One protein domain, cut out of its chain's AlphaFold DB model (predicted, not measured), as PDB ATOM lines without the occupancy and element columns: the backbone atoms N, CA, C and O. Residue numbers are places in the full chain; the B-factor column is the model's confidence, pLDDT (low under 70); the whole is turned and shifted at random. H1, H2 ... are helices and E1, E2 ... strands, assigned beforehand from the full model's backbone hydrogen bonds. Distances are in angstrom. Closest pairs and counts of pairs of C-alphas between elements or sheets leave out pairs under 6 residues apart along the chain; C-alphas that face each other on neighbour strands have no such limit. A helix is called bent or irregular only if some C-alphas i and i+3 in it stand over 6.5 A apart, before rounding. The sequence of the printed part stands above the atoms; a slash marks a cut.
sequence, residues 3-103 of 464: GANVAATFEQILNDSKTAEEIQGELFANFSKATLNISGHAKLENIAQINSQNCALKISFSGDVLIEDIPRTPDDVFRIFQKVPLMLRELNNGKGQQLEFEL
ATOM      1  N   GLY A   3      32.764 -28.545 -97.483       90.19
ATOM      2  CA  GLY A   3      32.849 -27.098 -97.685       90.19
ATOM      3  C   GLY A   3      33.092 -26.353 -96.371       90.19
ATOM      4  O   GLY A   3      33.594 -26.932 -95.415       90.19
ATOM      5  N   ALA A   4      32.753 -25.069 -96.312       89.62
ATOM      6  CA  ALA A   4      32.774 -24.292 -95.074       89.62
ATOM      7  C   ALA A   4      31.584 -23.338 -95.036       89.62
ATOM      8  O   ALA A   4      31.294 -22.679 -96.037       89.62
ATOM      9  N   ASN A   5      30.940 -23.240 -93.878       90.38
ATOM     10  CA  ASN A   5      29.934 -22.235 -93.593       90.38
ATOM     11  C   ASN A   5      30.553 -21.103 -92.787       90.38
ATOM     12  O   ASN A   5      31.329 -21.312 -91.855       90.38
ATOM     13  N   VAL A   6      30.194 -19.880 -93.157       89.12
ATOM     14  CA  VAL A   6      30.648 -18.672 -92.483       89.12
ATOM     15  C   VAL A   6      29.462 -17.729 -92.367       89.12
ATOM     16  O   VAL A   6      28.755 -17.495 -93.345       89.12
ATOM     17  N   ALA A   7      29.242 -17.203 -91.171       90.81
ATOM     18  CA  ALA A   7      28.161 -16.291 -90.853       90.81
ATOM     19  C   ALA A   7      28.687 -15.122 -90.016       90.81
ATOM     20  O   ALA A   7      29.570 -15.275 -89.169       90.81
ATOM     21  N   ALA A   8      28.113 -13.948 -90.253       88.19
ATOM     22  CA  ALA A   8      28.328 -12.771 -89.435       88.19
ATOM     23  C   ALA A   8      26.976 -12.236 -88.968       88.19
ATOM     24  O   ALA A   8      26.040 -12.120 -89.760       88.19
ATOM     25  N   THR A   9      26.899 -11.910 -87.685       88.00
ATOM     26  CA  THR A   9      25.723 -11.350 -87.027       88.00
ATOM     27  C   THR A   9      26.022  -9.910 -86.650       88.00
ATOM     28  O   THR A   9      27.039  -9.624 -86.014       88.00
ATOM     29  N   PHE A  10      25.119  -9.015 -87.030       84.12
ATOM     30  CA  PHE A  10      25.180  -7.596 -86.716       84.12
ATOM     31  C   PHE A  10      24.046  -7.277 -85.742       84.12
ATOM     32  O   PHE A  10      22.879  -7.498 -86.055       84.12
ATOM     33  N   GLU A  11      24.395  -6.805 -84.551       82.62
ATOM     34  CA  GLU A  11      23.471  -6.498 -83.462       82.62
ATOM     35  C   GLU A  11      23.536  -5.004 -83.154       82.62
ATOM     36  O   GLU A  11      24.619  -4.444 -82.982       82.62
ATOM     37  N   GLN A  12      22.381  -4.358 -83.043       77.50
ATOM     38  CA  GLN A  12      22.278  -2.956 -82.651       77.50
ATOM     39  C   GLN A  12      21.320  -2.844 -81.470       77.50
ATOM     40  O   GLN A  12      20.232  -3.417 -81.494       77.50
ATOM     41  N   ILE A  13      21.741  -2.121 -80.431       71.50
ATOM     42  CA  ILE A  13      20.883  -1.804 -79.287       71.50
ATOM     43  C   ILE A  13      20.019  -0.607 -79.679       71.50
ATOM     44  O   ILE A  13      20.538   0.406 -80.156       71.50
ATOM     45  N   LEU A  14      18.707  -0.754 -79.509       70.00
ATOM     46  CA  LEU A  14      17.705   0.235 -79.882       70.00
ATOM     47  C   LEU A  14      16.814   0.548 -78.686       70.00
ATOM     48  O   LEU A  14      16.487  -0.345 -77.908       70.00
ATOM     49  N   ASN A  15      16.384   1.804 -78.594       62.38
ATOM     50  CA  ASN A  15      15.594   2.288 -77.461       62.38
ATOM     51  C   ASN A  15      14.087   2.352 -77.793       62.38
ATOM     52  O   ASN A  15      13.269   2.538 -76.894       62.38
ATOM     53  N   ASP A  16      13.699   2.187 -79.066       63.84
ATOM     54  CA  ASP A  16      12.305   2.189 -79.530       63.84
ATOM     55  C   ASP A  16      12.064   1.100 -80.598       63.84
ATOM     56  O   ASP A  16      12.870   0.868 -81.500       63.84
ATOM     57  N   SER A  17      10.924   0.412 -80.481       61.59
ATOM     58  CA  SER A  17      10.504  -0.667 -81.378       61.59
ATOM     59  C   SER A  17      10.126  -0.185 -82.779       61.59
ATOM     60  O   SER A  17      10.272  -0.947 -83.728       61.59
ATOM     61  N   LYS A  18       9.644   1.059 -82.937       59.41
ATOM     62  CA  LYS A  18       9.298   1.589 -84.271       59.41
ATOM     63  C   LYS A  18      10.538   1.849 -85.121       59.41
ATOM     64  O   LYS A  18      10.526   1.589 -86.316       59.41
ATOM     65  N   THR A  19      11.621   2.281 -84.487       66.75
ATOM     66  CA  THR A  19      12.925   2.468 -85.135       66.75
ATOM     67  C   THR A  19      13.579   1.135 -85.508       66.75
ATOM     68  O   THR A  19      14.422   1.103 -86.398       66.75
ATOM     69  N   ALA A  20      13.182   0.019 -84.887       70.75
ATOM     70  CA  ALA A  20      13.791  -1.288 -85.131       70.75
ATOM     71  C   ALA A  20      13.527  -1.856 -86.527       70.75
ATOM     72  O   ALA A  20      14.469  -2.320 -87.168       70.75
ATOM     73  N   GLU A  21      12.290  -1.796 -87.026       74.69
ATOM     74  CA  GLU A  21      11.974  -2.290 -88.374       74.69
ATOM     75  C   GLU A  21      12.636  -1.437 -89.464       74.69
ATOM     76  O   GLU A  21      13.175  -1.975 -90.432       74.69
ATOM     77  N   GLU A  22      12.651  -0.114 -89.283       75.00
ATOM     78  CA  GLU A  22      13.284   0.825 -90.215       75.00
ATOM     79  C   GLU A  22      14.797   0.589 -90.299       75.00
ATOM     80  O   GLU A  22      15.342   0.425 -91.394       75.00
ATOM     81  N   ILE A  23      15.464   0.467 -89.146       74.31
ATOM     82  CA  ILE A  23      16.904   0.191 -89.059       74.31
ATOM     83  C   ILE A  23      17.230  -1.203 -89.598       74.31
ATOM     84  O   ILE A  23      18.214  -1.372 -90.319       74.31
ATOM     85  N   GLN A  24      16.404  -2.214 -89.313       79.56
ATOM     86  CA  GLN A  24      16.584  -3.552 -89.874       79.56
ATOM     87  C   GLN A  24      16.486  -3.529 -91.406       79.56
ATOM     88  O   GLN A  24      17.310  -4.152 -92.081       79.56
ATOM     89  N   GLY A  25      15.507  -2.807 -91.959       77.94
ATOM     90  CA  GLY A  25      15.347  -2.629 -93.400       77.94
ATOM     91  C   GLY A  25      16.539  -1.913 -94.034       77.94
ATOM     92  O   GLY A  25      17.047  -2.351 -95.071       77.94
ATOM     93  N   GLU A  26      17.036  -0.859 -93.387       76.44
ATOM     94  CA  GLU A  26      18.216  -0.118 -93.832       76.44
ATOM     95  C   GLU A  26      19.483  -0.987 -93.813       76.44
ATOM     96  O   GLU A  26      20.194  -1.071 -94.821       76.44
ATOM     97  N   LEU A  27      19.744  -1.690 -92.706       77.38
ATOM     98  CA  LEU A  27      20.868  -2.619 -92.580       77.38
ATOM     99  C   LEU A  27      20.787  -3.722 -93.638       77.38
ATOM    100  O   LEU A  27      21.770  -3.977 -94.333       77.38
ATOM    101  N   PHE A  28      19.616  -4.338 -93.821       81.31
ATOM    102  CA  PHE A  28      19.420  -5.381 -94.826       81.31
ATOM    103  C   PHE A  28      19.701  -4.872 -96.244       81.31
ATOM    104  O   PHE A  28      20.397  -5.542 -97.011       81.31
ATOM    105  N   ALA A  29      19.209  -3.682 -96.598       77.25
ATOM    106  CA  ALA A  29      19.440  -3.089 -97.912       77.25
ATOM    107  C   ALA A  29      20.924  -2.755 -98.142       77.25
ATOM    108  O   ALA A  29      21.458  -3.015 -99.225       77.25
ATOM    109  N   ASN A  30      21.599  -2.208 -97.128       74.31
ATOM    110  CA  ASN A  30      23.013  -1.844 -97.195       74.31
ATOM    111  C   ASN A  30      23.914  -3.080 -97.300       74.31
ATOM    112  O   ASN A  30      24.783  -3.129 -98.174       74.31
ATOM    113  N   PHE A  31      23.671  -4.106 -96.480       76.75
ATOM    114  CA  PHE A  31      24.408  -5.362 -96.568       76.75
ATOM    115  C   PHE A  31      24.136  -6.078 -97.886       76.75
ATOM    116  O   PHE A  31      25.098  -6.421 -98.557       76.75
ATOM    117  N   SER A  32      22.881  -6.209 -98.331       75.69
ATOM    118  CA  SER A  32      22.566  -6.868 -99.612       75.69
ATOM    119  C   SER A  32      23.313  -6.251-100.796       75.69
ATOM    120  O   SER A  32      23.826  -6.972-101.654       75.69
ATOM    121  N   LYS A  33      23.442  -4.917-100.826       71.19
ATOM    122  CA  LYS A  33      24.223  -4.215-101.856       71.19
ATOM    123  C   LYS A  33      25.718  -4.534-101.780       71.19
ATOM    124  O   LYS A  33      26.359  -4.678-102.819       71.19
ATOM    125  N   ALA A  34      26.276  -4.641-100.576       66.69
ATOM    126  CA  ALA A  34      27.678  -4.996-100.376       66.69
ATOM    127  C   ALA A  34      27.955  -6.470-100.723       66.69
ATOM    128  O   ALA A  34      28.963  -6.759-101.363       66.69
ATOM    129  N   THR A  35      27.036  -7.392-100.407       64.56
ATOM    130  CA  THR A  35      27.172  -8.825-100.713       64.56
ATOM    131  C   THR A  35      27.177  -9.107-102.217       64.56
ATOM    132  O   THR A  35      27.964  -9.925-102.689       64.56
ATOM    133  N   LEU A  36      26.346  -8.401-102.995       60.09
ATOM    134  CA  LEU A  36      26.320  -8.515-104.462       60.09
ATOM    135  C   LEU A  36      27.618  -8.021-105.123       60.09
ATOM    136  O   LEU A  36      27.962  -8.466-106.215       60.09
ATOM    137  N   ASN A  37      28.354  -7.143-104.440       58.00
ATOM    138  CA  ASN A  37      29.585  -6.529-104.924       58.00
ATOM    139  C   ASN A  37      30.848  -7.143-104.307       58.00
ATOM    140  O   ASN A  37      31.909  -6.544-104.408       58.00
ATOM    141  N   ILE A  38      30.804  -8.338-103.709       55.34
ATOM    142  CA  ILE A  38      32.001  -8.980-103.118       55.34
ATOM    143  C   ILE A  38      33.143  -9.177-104.149       55.34
ATOM    144  O   ILE A  38      34.303  -9.290-103.753       55.34
ATOM    145  N   SER A  39      32.856  -9.118-105.457       49.91
ATOM    146  CA  SER A  39      33.837  -9.113-106.557       49.91
ATOM    147  C   SER A  39      34.317  -7.722-107.026       49.91
ATOM    148  O   SER A  39      35.226  -7.654-107.852       49.91
ATOM    149  N   GLY A  40      33.744  -6.621-106.527       45.03
ATOM    150  CA  GLY A  40      34.035  -5.243-106.942       45.03
ATOM    151  C   GLY A  40      34.276  -4.295-105.761       45.03
ATOM    152  O   GLY A  40      33.693  -4.432-104.694       45.03
ATOM    153  N   HIS A  41      35.154  -3.305-105.936       45.19
ATOM    154  CA  HIS A  41      35.531  -2.332-104.901       45.19
ATOM    155  C   HIS A  41      34.414  -1.315-104.575       45.19
ATOM    156  O   HIS A  41      34.576  -0.118-104.799       45.19
ATOM    157  N   ALA A  42      33.276  -1.762-104.043       44.50
ATOM    158  CA  ALA A  42      32.268  -0.871-103.475       44.50
ATOM    159  C   ALA A  42      32.616  -0.565-102.007       44.50
ATOM    160  O   ALA A  42      32.667  -1.471-101.177       44.50
ATOM    161  N   LYS A  43      32.872   0.710-101.685       51.97
ATOM    162  CA  LYS A  43      33.006   1.184-100.298       51.97
ATOM    163  C   LYS A  43      31.622   1.290 -99.651       51.97
ATOM    164  O   LYS A  43      30.691   1.806-100.263       51.97
ATOM    165  N   LEU A  44      31.500   0.842 -98.403       56.09
ATOM    166  CA  LEU A  44      30.303   0.999 -97.573       56.09
ATOM    167  C   LEU A  44      30.187   2.446 -97.057       56.09
ATOM    168  O   LEU A  44      30.408   2.724 -95.884       56.09
ATOM    169  N   GLU A  45      29.849   3.389 -97.940       51.22
ATOM    170  CA  GLU A  45      29.788   4.823 -97.595       51.22
ATOM    171  C   GLU A  45      28.701   5.157 -96.552       51.22
ATOM    172  O   GLU A  45      28.887   6.074 -95.756       51.22
ATOM    173  N   ASN A  46      27.617   4.374 -96.466       51.69
ATOM    174  CA  ASN A  46      26.478   4.679 -95.582       51.69
ATOM    175  C   ASN A  46      26.553   4.086 -94.161       51.69
ATOM    176  O   ASN A  46      25.865   4.585 -93.274       51.69
ATOM    177  N   ILE A  47      27.386   3.073 -93.875       53.91
ATOM    178  CA  ILE A  47      27.404   2.490 -92.512       53.91
ATOM    179  C   ILE A  47      28.152   3.388 -91.513       53.91
ATOM    180  O   ILE A  47      27.819   3.421 -90.328       53.91
ATOM    181  N   ALA A  48      29.104   4.202 -91.980       49.66
ATOM    182  CA  ALA A  48      29.723   5.232 -91.145       49.66
ATOM    183  C   ALA A  48      28.687   6.248 -90.620       49.66
ATOM    184  O   ALA A  48      28.817   6.740 -89.500       49.66
ATOM    185  N   GLN A  49      27.631   6.507 -91.397       49.50
ATOM    186  CA  GLN A  49      26.534   7.392 -91.015       49.50
ATOM    187  C   GLN A  49      25.600   6.728 -89.986       49.50
ATOM    188  O   GLN A  49      25.208   7.382 -89.021       49.50
ATOM    189  N   ILE A  50      25.354   5.417 -90.096       51.09
ATOM    190  CA  ILE A  50      24.625   4.623 -89.084       51.09
ATOM    191  C   ILE A  50      25.394   4.595 -87.750       51.09
ATOM    192  O   ILE A  50      24.812   4.829 -86.693       51.09
ATOM    193  N   ASN A  51      26.722   4.437 -87.789       49.47
ATOM    194  CA  ASN A  51      27.577   4.541 -86.597       49.47
ATOM    195  C   ASN A  51      27.601   5.959 -85.986       49.47
ATOM    196  O   ASN A  51      27.918   6.112 -84.806       49.47
ATOM    197  N   SER A  52      27.275   7.002 -86.760       48.25
ATOM    198  CA  SER A  52      27.266   8.397 -86.292       48.25
ATOM    199  C   SER A  52      25.995   8.793 -85.524       48.25
ATOM    200  O   SER A  52      25.995   9.808 -84.830       48.25
ATOM    201  N   GLN A  53      24.929   7.983 -85.582       48.47
ATOM    202  CA  GLN A  53      23.648   8.252 -84.908       48.47
ATOM    203  C   GLN A  53      23.576   7.764 -83.439       48.47
ATOM    204  O   GLN A  53      22.488   7.639 -82.889       48.47
ATOM    205  N   ASN A  54      24.714   7.573 -82.757       46.97
ATOM    206  CA  ASN A  54      24.843   7.140 -81.346       46.97
ATOM    207  C   ASN A  54      24.516   5.666 -81.022       46.97
ATOM    208  O   ASN A  54      24.499   5.309 -79.845       46.97
ATOM    209  N   CYS A  55      24.323   4.784 -82.004       55.09
ATOM    210  CA  CYS A  55      24.141   3.353 -81.740       55.09
ATOM    211  C   CYS A  55      25.413   2.573 -82.099       55.09
ATOM    212  O   CYS A  55      25.793   2.493 -83.265       55.09
ATOM    213  N   ALA A  56      26.072   1.973 -81.107       68.00
ATOM    214  CA  ALA A  56      27.207   1.088 -81.350       68.00
ATOM    215  C   ALA A  56      26.726  -0.230 -81.983       68.00
ATOM    216  O   ALA A  56      25.954  -0.972 -81.373       68.00
ATOM    217  N   LEU A  57      27.193  -0.528 -83.198       76.75
ATOM    218  CA  LEU A  57      26.958  -1.808 -83.864       76.75
ATOM    219  C   LEU A  57      27.896  -2.873 -83.281       76.75
ATOM    220  O   LEU A  57      29.120  -2.763 -83.383       76.75
ATOM    221  N   LYS A  58      27.335  -3.926 -82.693       84.31
ATOM    222  CA  LYS A  58      28.074  -5.104 -82.239       84.31
ATOM    223  C   LYS A  58      28.121  -6.137 -83.359       84.31
ATOM    224  O   LYS A  58      27.111  -6.450 -83.978       84.31
ATOM    225  N   ILE A  59      29.305  -6.689 -83.605       85.50
ATOM    226  CA  ILE A  59      29.543  -7.660 -84.675       85.50
ATOM    227  C   ILE A  59      30.025  -8.962 -84.051       85.50
ATOM    228  O   ILE A  59      30.956  -8.962 -83.248       85.50
ATOM    229  N   SER A  60      29.389 -10.068 -84.424       88.50
ATOM    230  CA  SER A  60      29.808 -11.419 -84.053       88.50
ATOM    231  C   SER A  60      30.053 -12.233 -85.314       88.50
ATOM    232  O   SER A  60      29.277 -12.156 -86.262       88.50
ATOM    233  N   PHE A  61      31.123 -13.018 -85.336       89.19
ATOM    234  CA  PHE A  61      31.484 -13.853 -86.476       89.19
ATOM    235  C   PHE A  61      31.586 -15.310 -86.037       89.19
ATOM    236  O   PHE A  61      32.177 -15.612 -85.002       89.19
ATOM    237  N   SER A  62      31.020 -16.209 -86.835       88.94
ATOM    238  CA  SER A  62      31.035 -17.650 -86.601       88.94
ATOM    239  C   SER A  62      31.264 -18.376 -87.917       88.94
ATOM    240  O   SER A  62      30.561 -18.106 -88.890       88.94
ATOM    241  N   GLY A  63      32.198 -19.318 -87.969       87.00
ATOM    242  CA  GLY A  63      32.393 -20.109 -89.176       87.00
ATOM    243  C   GLY A  63      33.390 -21.245 -89.020       87.00
ATOM    244  O   GLY A  63      34.108 -21.333 -88.028       87.00
ATOM    245  N   ASP A  64      33.433 -22.084 -90.048       87.00
ATOM    246  CA  ASP A  64      34.272 -23.284 -90.134       87.00
ATOM    247  C   ASP A  64      35.726 -22.985 -90.547       87.00
ATOM    248  O   ASP A  64      36.541 -23.903 -90.675       87.00
ATOM    249  N   VAL A  65      36.040 -21.706 -90.781       84.81
ATOM    250  CA  VAL A  65      37.362 -21.199 -91.164       84.81
ATOM    251  C   VAL A  65      38.016 -20.464 -90.000       84.81
ATOM    252  O   VAL A  65      37.354 -19.763 -89.234       84.81
ATOM    253  N   LEU A  66      39.336 -20.599 -89.887       82.62
ATOM    254  CA  LEU A  66      40.119 -19.842 -88.918       82.62
ATOM    255  C   LEU A  66      40.283 -18.406 -89.418       82.62
ATOM    256  O   LEU A  66      40.723 -18.181 -90.545       82.62
ATOM    257  N   ILE A  67      39.933 -17.447 -88.568       86.88
ATOM    258  CA  ILE A  67      40.167 -16.025 -88.810       86.88
ATOM    259  C   ILE A  67      41.305 -15.542 -87.915       86.88
ATOM    260  O   ILE A  67      41.389 -15.924 -86.749       86.88
ATOM    261  N   GLU A  68      42.188 -14.719 -88.474       82.00
ATOM    262  CA  GLU A  68      43.338 -14.157 -87.754       82.00
ATOM    263  C   GLU A  68      42.908 -13.016 -86.825       82.00
ATOM    264  O   GLU A  68      43.350 -12.947 -85.680       82.00
ATOM    265  N   ASP A  69      41.983 -12.173 -87.297       83.69
ATOM    266  CA  ASP A  69      41.503 -10.989 -86.589       83.69
ATOM    267  C   ASP A  69      39.987 -11.031 -86.377       83.69
ATOM    268  O   ASP A  69      39.216 -11.328 -87.294       83.69
ATOM    269  N   ILE A  70      39.552 -10.667 -85.167       84.75
ATOM    270  CA  ILE A  70      38.131 -10.522 -84.829       84.75
ATOM    271  C   ILE A  70      37.591  -9.261 -85.528       84.75
ATOM    272  O   ILE A  70      38.091  -8.166 -85.241       84.75
ATOM    273  N   PRO A  71      36.574  -9.373 -86.407       87.00
ATOM    274  CA  PRO A  71      36.044  -8.223 -87.128       87.00
ATOM    275  C   PRO A  71      35.383  -7.233 -86.168       87.00
ATOM    276  O   PRO A  71      34.601  -7.622 -85.301       87.00
ATOM    277  N   ARG A  72      35.682  -5.942 -86.337       83.12
ATOM    278  CA  ARG A  72      35.112  -4.850 -85.528       83.12
ATOM    279  C   ARG A  72      34.230  -3.918 -86.342       83.12
ATOM    280  O   ARG A  72      33.422  -3.190 -85.775       83.12
ATOM    281  N   THR A  73      34.377  -3.944 -87.662       82.44
ATOM    282  CA  THR A  73      33.583  -3.158 -88.601       82.44
ATOM    283  C   THR A  73      32.943  -4.051 -89.665       82.44
ATOM    284  O   THR A  73      33.436  -5.150 -89.937       82.44
ATOM    285  N   PRO A  74      31.864  -3.591 -90.315       81.12
ATOM    286  CA  PRO A  74      31.302  -4.270 -91.478       81.12
ATOM    287  C   PRO A  74      32.317  -4.530 -92.589       81.12
ATOM    288  O   PRO A  74      32.348  -5.627 -93.139       81.12
ATOM    289  N   ASP A  75      33.185  -3.560 -92.882       80.69
ATOM    290  CA  ASP A  75      34.232  -3.717 -93.893       80.69
ATOM    291  C   ASP A  75      35.184  -4.870 -93.545       80.69
ATOM    292  O   ASP A  75      35.609  -5.604 -94.437       80.69
ATOM    293  N   ASP A  76      35.497  -5.072 -92.261       84.88
ATOM    294  CA  ASP A  76      36.310  -6.210 -91.818       84.88
ATOM    295  C   ASP A  76      35.625  -7.536 -92.167       84.88
ATOM    296  O   ASP A  76      36.270  -8.436 -92.703       84.88
ATOM    297  N   VAL A  77      34.312  -7.636 -91.928       87.06
ATOM    298  CA  VAL A  77      33.515  -8.830 -92.254       87.06
ATOM    299  C   VAL A  77      33.551  -9.119 -93.754       87.06
ATOM    300  O   VAL A  77      33.827 -10.251 -94.152       87.06
ATOM    301  N   PHE A  78      33.340  -8.110 -94.606       84.44
ATOM    302  CA  PHE A  78      33.379  -8.308 -96.059       84.44
ATOM    303  C   PHE A  78      34.775  -8.683 -96.565       84.44
ATOM    304  O   PHE A  78      34.897  -9.551 -97.433       84.44
ATOM    305  N   ARG A  79      35.843  -8.113 -95.988       85.69
ATOM    306  CA  ARG A  79      37.219  -8.538 -96.292       85.69
ATOM    307  C   ARG A  79      37.468  -9.989 -95.890       85.69
ATOM    308  O   ARG A  79      38.158 -10.701 -96.616       85.69
ATOM    309  N   ILE A  80      36.911 -10.441 -94.766       87.38
ATOM    310  CA  ILE A  80      36.980 -11.853 -94.376       87.38
ATOM    311  C   ILE A  80      36.233 -12.709 -95.401       87.38
ATOM    312  O   ILE A  80      36.823 -13.653 -95.919       87.38
ATOM    313  N   PHE A  81      34.999 -12.355 -95.776       87.56
ATOM    314  CA  PHE A  81      34.222 -13.093 -96.784       87.56
ATOM    315  C   PHE A  81      34.948 -13.221 -98.131       87.56
ATOM    316  O   PHE A  81      34.924 -14.294 -98.731       87.56
ATOM    317  N   GLN A  82      35.673 -12.188 -98.571       85.94
ATOM    318  CA  GLN A  82      36.522 -12.257 -99.769       85.94
ATOM    319  C   GLN A  82      37.683 -13.253 -99.637       85.94
ATOM    320  O   GLN A  82      38.104 -13.850-100.628       85.94
ATOM    321  N   LYS A  83      38.207 -13.446 -98.423       88.31
ATOM    322  CA  LYS A  83      39.303 -14.379 -98.133       88.31
ATOM    323  C   LYS A  83      38.830 -15.809 -97.862       88.31
ATOM    324  O   LYS A  83      39.643 -16.721 -97.998       88.31
ATOM    325  N   VAL A  84      37.548 -16.038 -97.553       87.81
ATOM    326  CA  VAL A  84      36.998 -17.380 -97.259       87.81
ATOM    327  C   VAL A  84      37.370 -18.429 -98.321       87.81
ATOM    328  O   VAL A  84      37.815 -19.506 -97.930       87.81
ATOM    329  N   PRO A  85      37.288 -18.168 -99.645       86.19
ATOM    330  CA  PRO A  85      37.691 -19.157-100.647       86.19
ATOM    331  C   PRO A  85      39.176 -19.544-100.584       86.19
ATOM    332  O   PRO A  85      39.521 -20.683-100.892       86.19
ATOM    333  N   LEU A  86      40.058 -18.613-100.199       86.88
ATOM    334  CA  LEU A  86      41.482 -18.894 -99.999       86.88
ATOM    335  C   LEU A  86      41.691 -19.702 -98.716       86.88
ATOM    336  O   LEU A  86      42.344 -20.739 -98.761       86.88
ATOM    337  N   MET A  87      41.046 -19.299 -97.619       87.81
ATOM    338  CA  MET A  87      41.079 -20.020 -96.339       87.81
ATOM    339  C   MET A  87      40.570 -21.465 -96.485       87.81
ATOM    340  O   MET A  87      41.120 -22.394 -95.900       87.81
ATOM    341  N   LEU A  88      39.555 -21.689 -97.326       86.81
ATOM    342  CA  LEU A  88      39.035 -23.024 -97.617       86.81
ATOM    343  C   LEU A  88      40.062 -23.917 -98.331       86.81
ATOM    344  O   LEU A  88      40.081 -25.120 -98.084       86.81
ATOM    345  N   ARG A  89      40.925 -23.354 -99.193       84.94
ATOM    346  CA  ARG A  89      41.994 -24.114 -99.874       84.94
ATOM    347  C   ARG A  89      43.026 -24.652 -98.889       84.94
ATOM    348  O   ARG A  89      43.572 -25.731 -99.110       84.94
ATOM    349  N   GLU A  90      43.271 -23.912 -97.818       84.81
ATOM    350  CA  GLU A  90      44.201 -24.290 -96.754       84.81
ATOM    351  C   GLU A  90      43.571 -25.313 -95.792       84.81
ATOM    352  O   GLU A  90      44.265 -26.151 -95.214       84.81
ATOM    353  N   LEU A  91      42.240 -25.319 -95.678       83.75
ATOM    354  CA  LEU A  91      41.499 -26.218 -94.802       83.75
ATOM    355  C   LEU A  91      41.358 -27.630 -95.402       83.75
ATOM    356  O   LEU A  91      40.723 -27.834 -96.439       83.75
ATOM    357  N   ASN A  92      41.905 -28.638 -94.712       82.38
ATOM    358  CA  ASN A  92      41.783 -30.059 -95.076       82.38
ATOM    359  C   ASN A  92      42.177 -30.352 -96.545       82.38
ATOM    360  O   ASN A  92      41.452 -31.029 -97.278       82.38
ATOM    361  N   ASN A  93      43.313 -29.803 -96.994       85.00
ATOM    362  CA  ASN A  93      43.806 -29.912 -98.377       85.00
ATOM    363  C   ASN A  93      42.777 -29.450 -99.428       85.00
ATOM    364  O   ASN A  93      42.593 -30.095-100.463       85.00
ATOM    365  N   GLY A  94      42.055 -28.370 -99.133       81.94
ATOM    366  CA  GLY A  94      41.052 -27.787-100.020       81.94
ATOM    367  C   GLY A  94      39.696 -28.482-100.018       81.94
ATOM    368  O   GLY A  94      38.826 -28.103-100.799       81.94
ATOM    369  N   LYS A  95      39.488 -29.488 -99.158       82.50
ATOM    370  CA  LYS A  95      38.179 -30.140 -99.002       82.50
ATOM    371  C   LYS A  95      37.257 -29.371 -98.058       82.50
ATOM    372  O   LYS A  95      36.049 -29.449 -98.225       82.50
ATOM    373  N   GLY A  96      37.797 -28.642 -97.083       87.31
ATOM    374  CA  GLY A  96      37.005 -28.013 -96.024       87.31
ATOM    375  C   GLY A  96      36.506 -28.986 -94.948       87.31
ATOM    376  O   GLY A  96      37.100 -30.047 -94.728       87.31
ATOM    377  N   GLN A  97      35.416 -28.617 -94.273       87.44
ATOM    378  CA  GLN A  97      34.686 -29.424 -93.291       87.44
ATOM    379  C   GLN A  97      33.509 -30.178 -93.920       87.44
ATOM    380  O   GLN A  97      33.045 -29.870 -95.017       87.44
ATOM    381  N   GLN A  98      33.020 -31.205 -93.231       88.19
ATOM    382  CA  GLN A  98      31.868 -31.966 -93.695       88.19
ATOM    383  C   GLN A  98      30.577 -31.196 -93.385       88.19
ATOM    384  O   GLN A  98      30.205 -31.069 -92.224       88.19
ATOM    385  N   LEU A  99      29.899 -30.699 -94.425       88.56
ATOM    386  CA  LEU A  99      28.684 -29.881 -94.292       88.56
ATOM    387  C   LEU A  99      27.397 -30.706 -94.332       88.56
ATOM    388  O   LEU A  99      26.420 -30.377 -93.672       88.56
ATOM    389  N   GLU A 100      27.386 -31.769 -95.135       90.81
ATOM    390  CA  GLU A 100      26.181 -32.560 -95.382       90.81
ATOM    391  C   GLU A 100      26.522 -34.046 -95.461       90.81
ATOM    392  O   GLU A 100      27.551 -34.437 -96.030       90.81
ATOM    393  N   PHE A 101      25.633 -34.878 -94.931       89.31
ATOM    394  CA  PHE A 101      25.752 -36.331 -94.910       89.31
ATOM    395  C   PHE A 101      24.484 -36.934 -95.496       89.31
ATOM    396  O   PHE A 101      23.380 -36.560 -95.111       89.31
ATOM    397  N   GLU A 102      24.648 -37.913 -96.376       88.44
ATOM    398  CA  GLU A 102      23.539 -38.732 -96.844       88.44
ATOM    399  C   GLU A 102      23.553 -40.050 -96.067       88.44
ATOM    400  O   GLU A 102      24.543 -40.785 -96.077       88.44
ATOM    401  N   LEU A 103      22.467 -40.332 -95.347       85.75
ATOM    402  CA  LEU A 103      22.330 -41.541 -94.541       85.75
ATOM    403  C   LEU A 103      21.362 -42.509 -95.219       85.75
ATOM    404  O   LEU A 103      20.208 -42.177 -95.482       85.75
TER     405      LEU A 103
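Overview. This is residues 3 to 103 of the 464 residues of the protein "Hypothetical protein" of Rotaria sp. Silwood1 (UniProt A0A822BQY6). A narrow two-stranded ribbon, E1 beside E2, has the first part of the long, kinked helix H3 running loosely along one face, while helix H1 slants away from the end of E1 and comes back with its last residues close to H3. The short helix H2 lies at the end of the ribbon where E2 begins, and residues 99 to 103 run off as a tail past the opposite end. The printed part has 101 residues, with three named helices and two named strands in the order E1, H1, H2, E2, H3; the sheet, order E1 - E2, is antiparallel, and the class is mixed, helices and strands. The whole is loose, with a radius of gyration of the C-alphas of 15.9 A and spans of 47 by 35 by 23 A.

Along the chain. Find C-alpha 6 at (30.648, -18.672, -92.483), where E1 begins; it takes in residues 6 to 12 and is 20.3 A long. Next comes H1, residues 17 to 36, which runs 29.1 A from C-alpha 17 at (10.504, -0.667, -81.378). H2 is residues 47 to 52, and E2 is residues 57 to 63, 19.8 A long. H3, residues 74 to 94, runs 26.9 A to C-alpha 94 at (41.052, -27.787, -100.020); it has a kink of 49 degrees near residue 83 and is irregular, with C-alphas 89 and 92 7.6 A apart.

Arrangement. Begin at E1 and look across to E2: they are antiparallel neighbours at 163 degrees, with N 7 and O 62 at 2.8 A and N 60 and O 9 at 2.9 A, both within hydrogen-bond range. H1 and E1 are near each other, with 5 pairs of C-alphas within 10 A. H1 and H2 are close but not clearly touching, closest at the C-alphas of Asn 30 and Ile 47, 7.7 A; they run opposite ways at a shallow tilt of 34 degrees, only just short of steep. H1 and E2 are apart, as are E1 and H2. The closest C-alphas of H2 and E2 are those of Asn 51 and Leu 57, 6.9 A. On reaching H3, look at Val 77, whose C-alpha is 7.1 A from that of Ala 8, the closest pair of H3 and E1. The closest C-alphas of H3 and E2 are those of Pro 74 and Ile 59, 7.8 A. H1 and H3 are close but not clearly touching at Thr 35 and Phe 78, their closest C-alphas, 7.8 A apart; they run the same way at a steep tilt of 51 degrees. In H2 every O i to N i+4 pair is within hydrogen-bond range; in H1 14 of 16 are, and in H3 12 of 17.

Size, cuts and confidence. The two C-alphas farthest apart are those of Ser 52 and Leu 103, 50.9 A. The printed part, residues 3 to 103, has no cut, and no link between named elements is long. The mean pLDDT of the printed part is 75.6; look for values under 70 at residues 15 to 19 and 34 to 56.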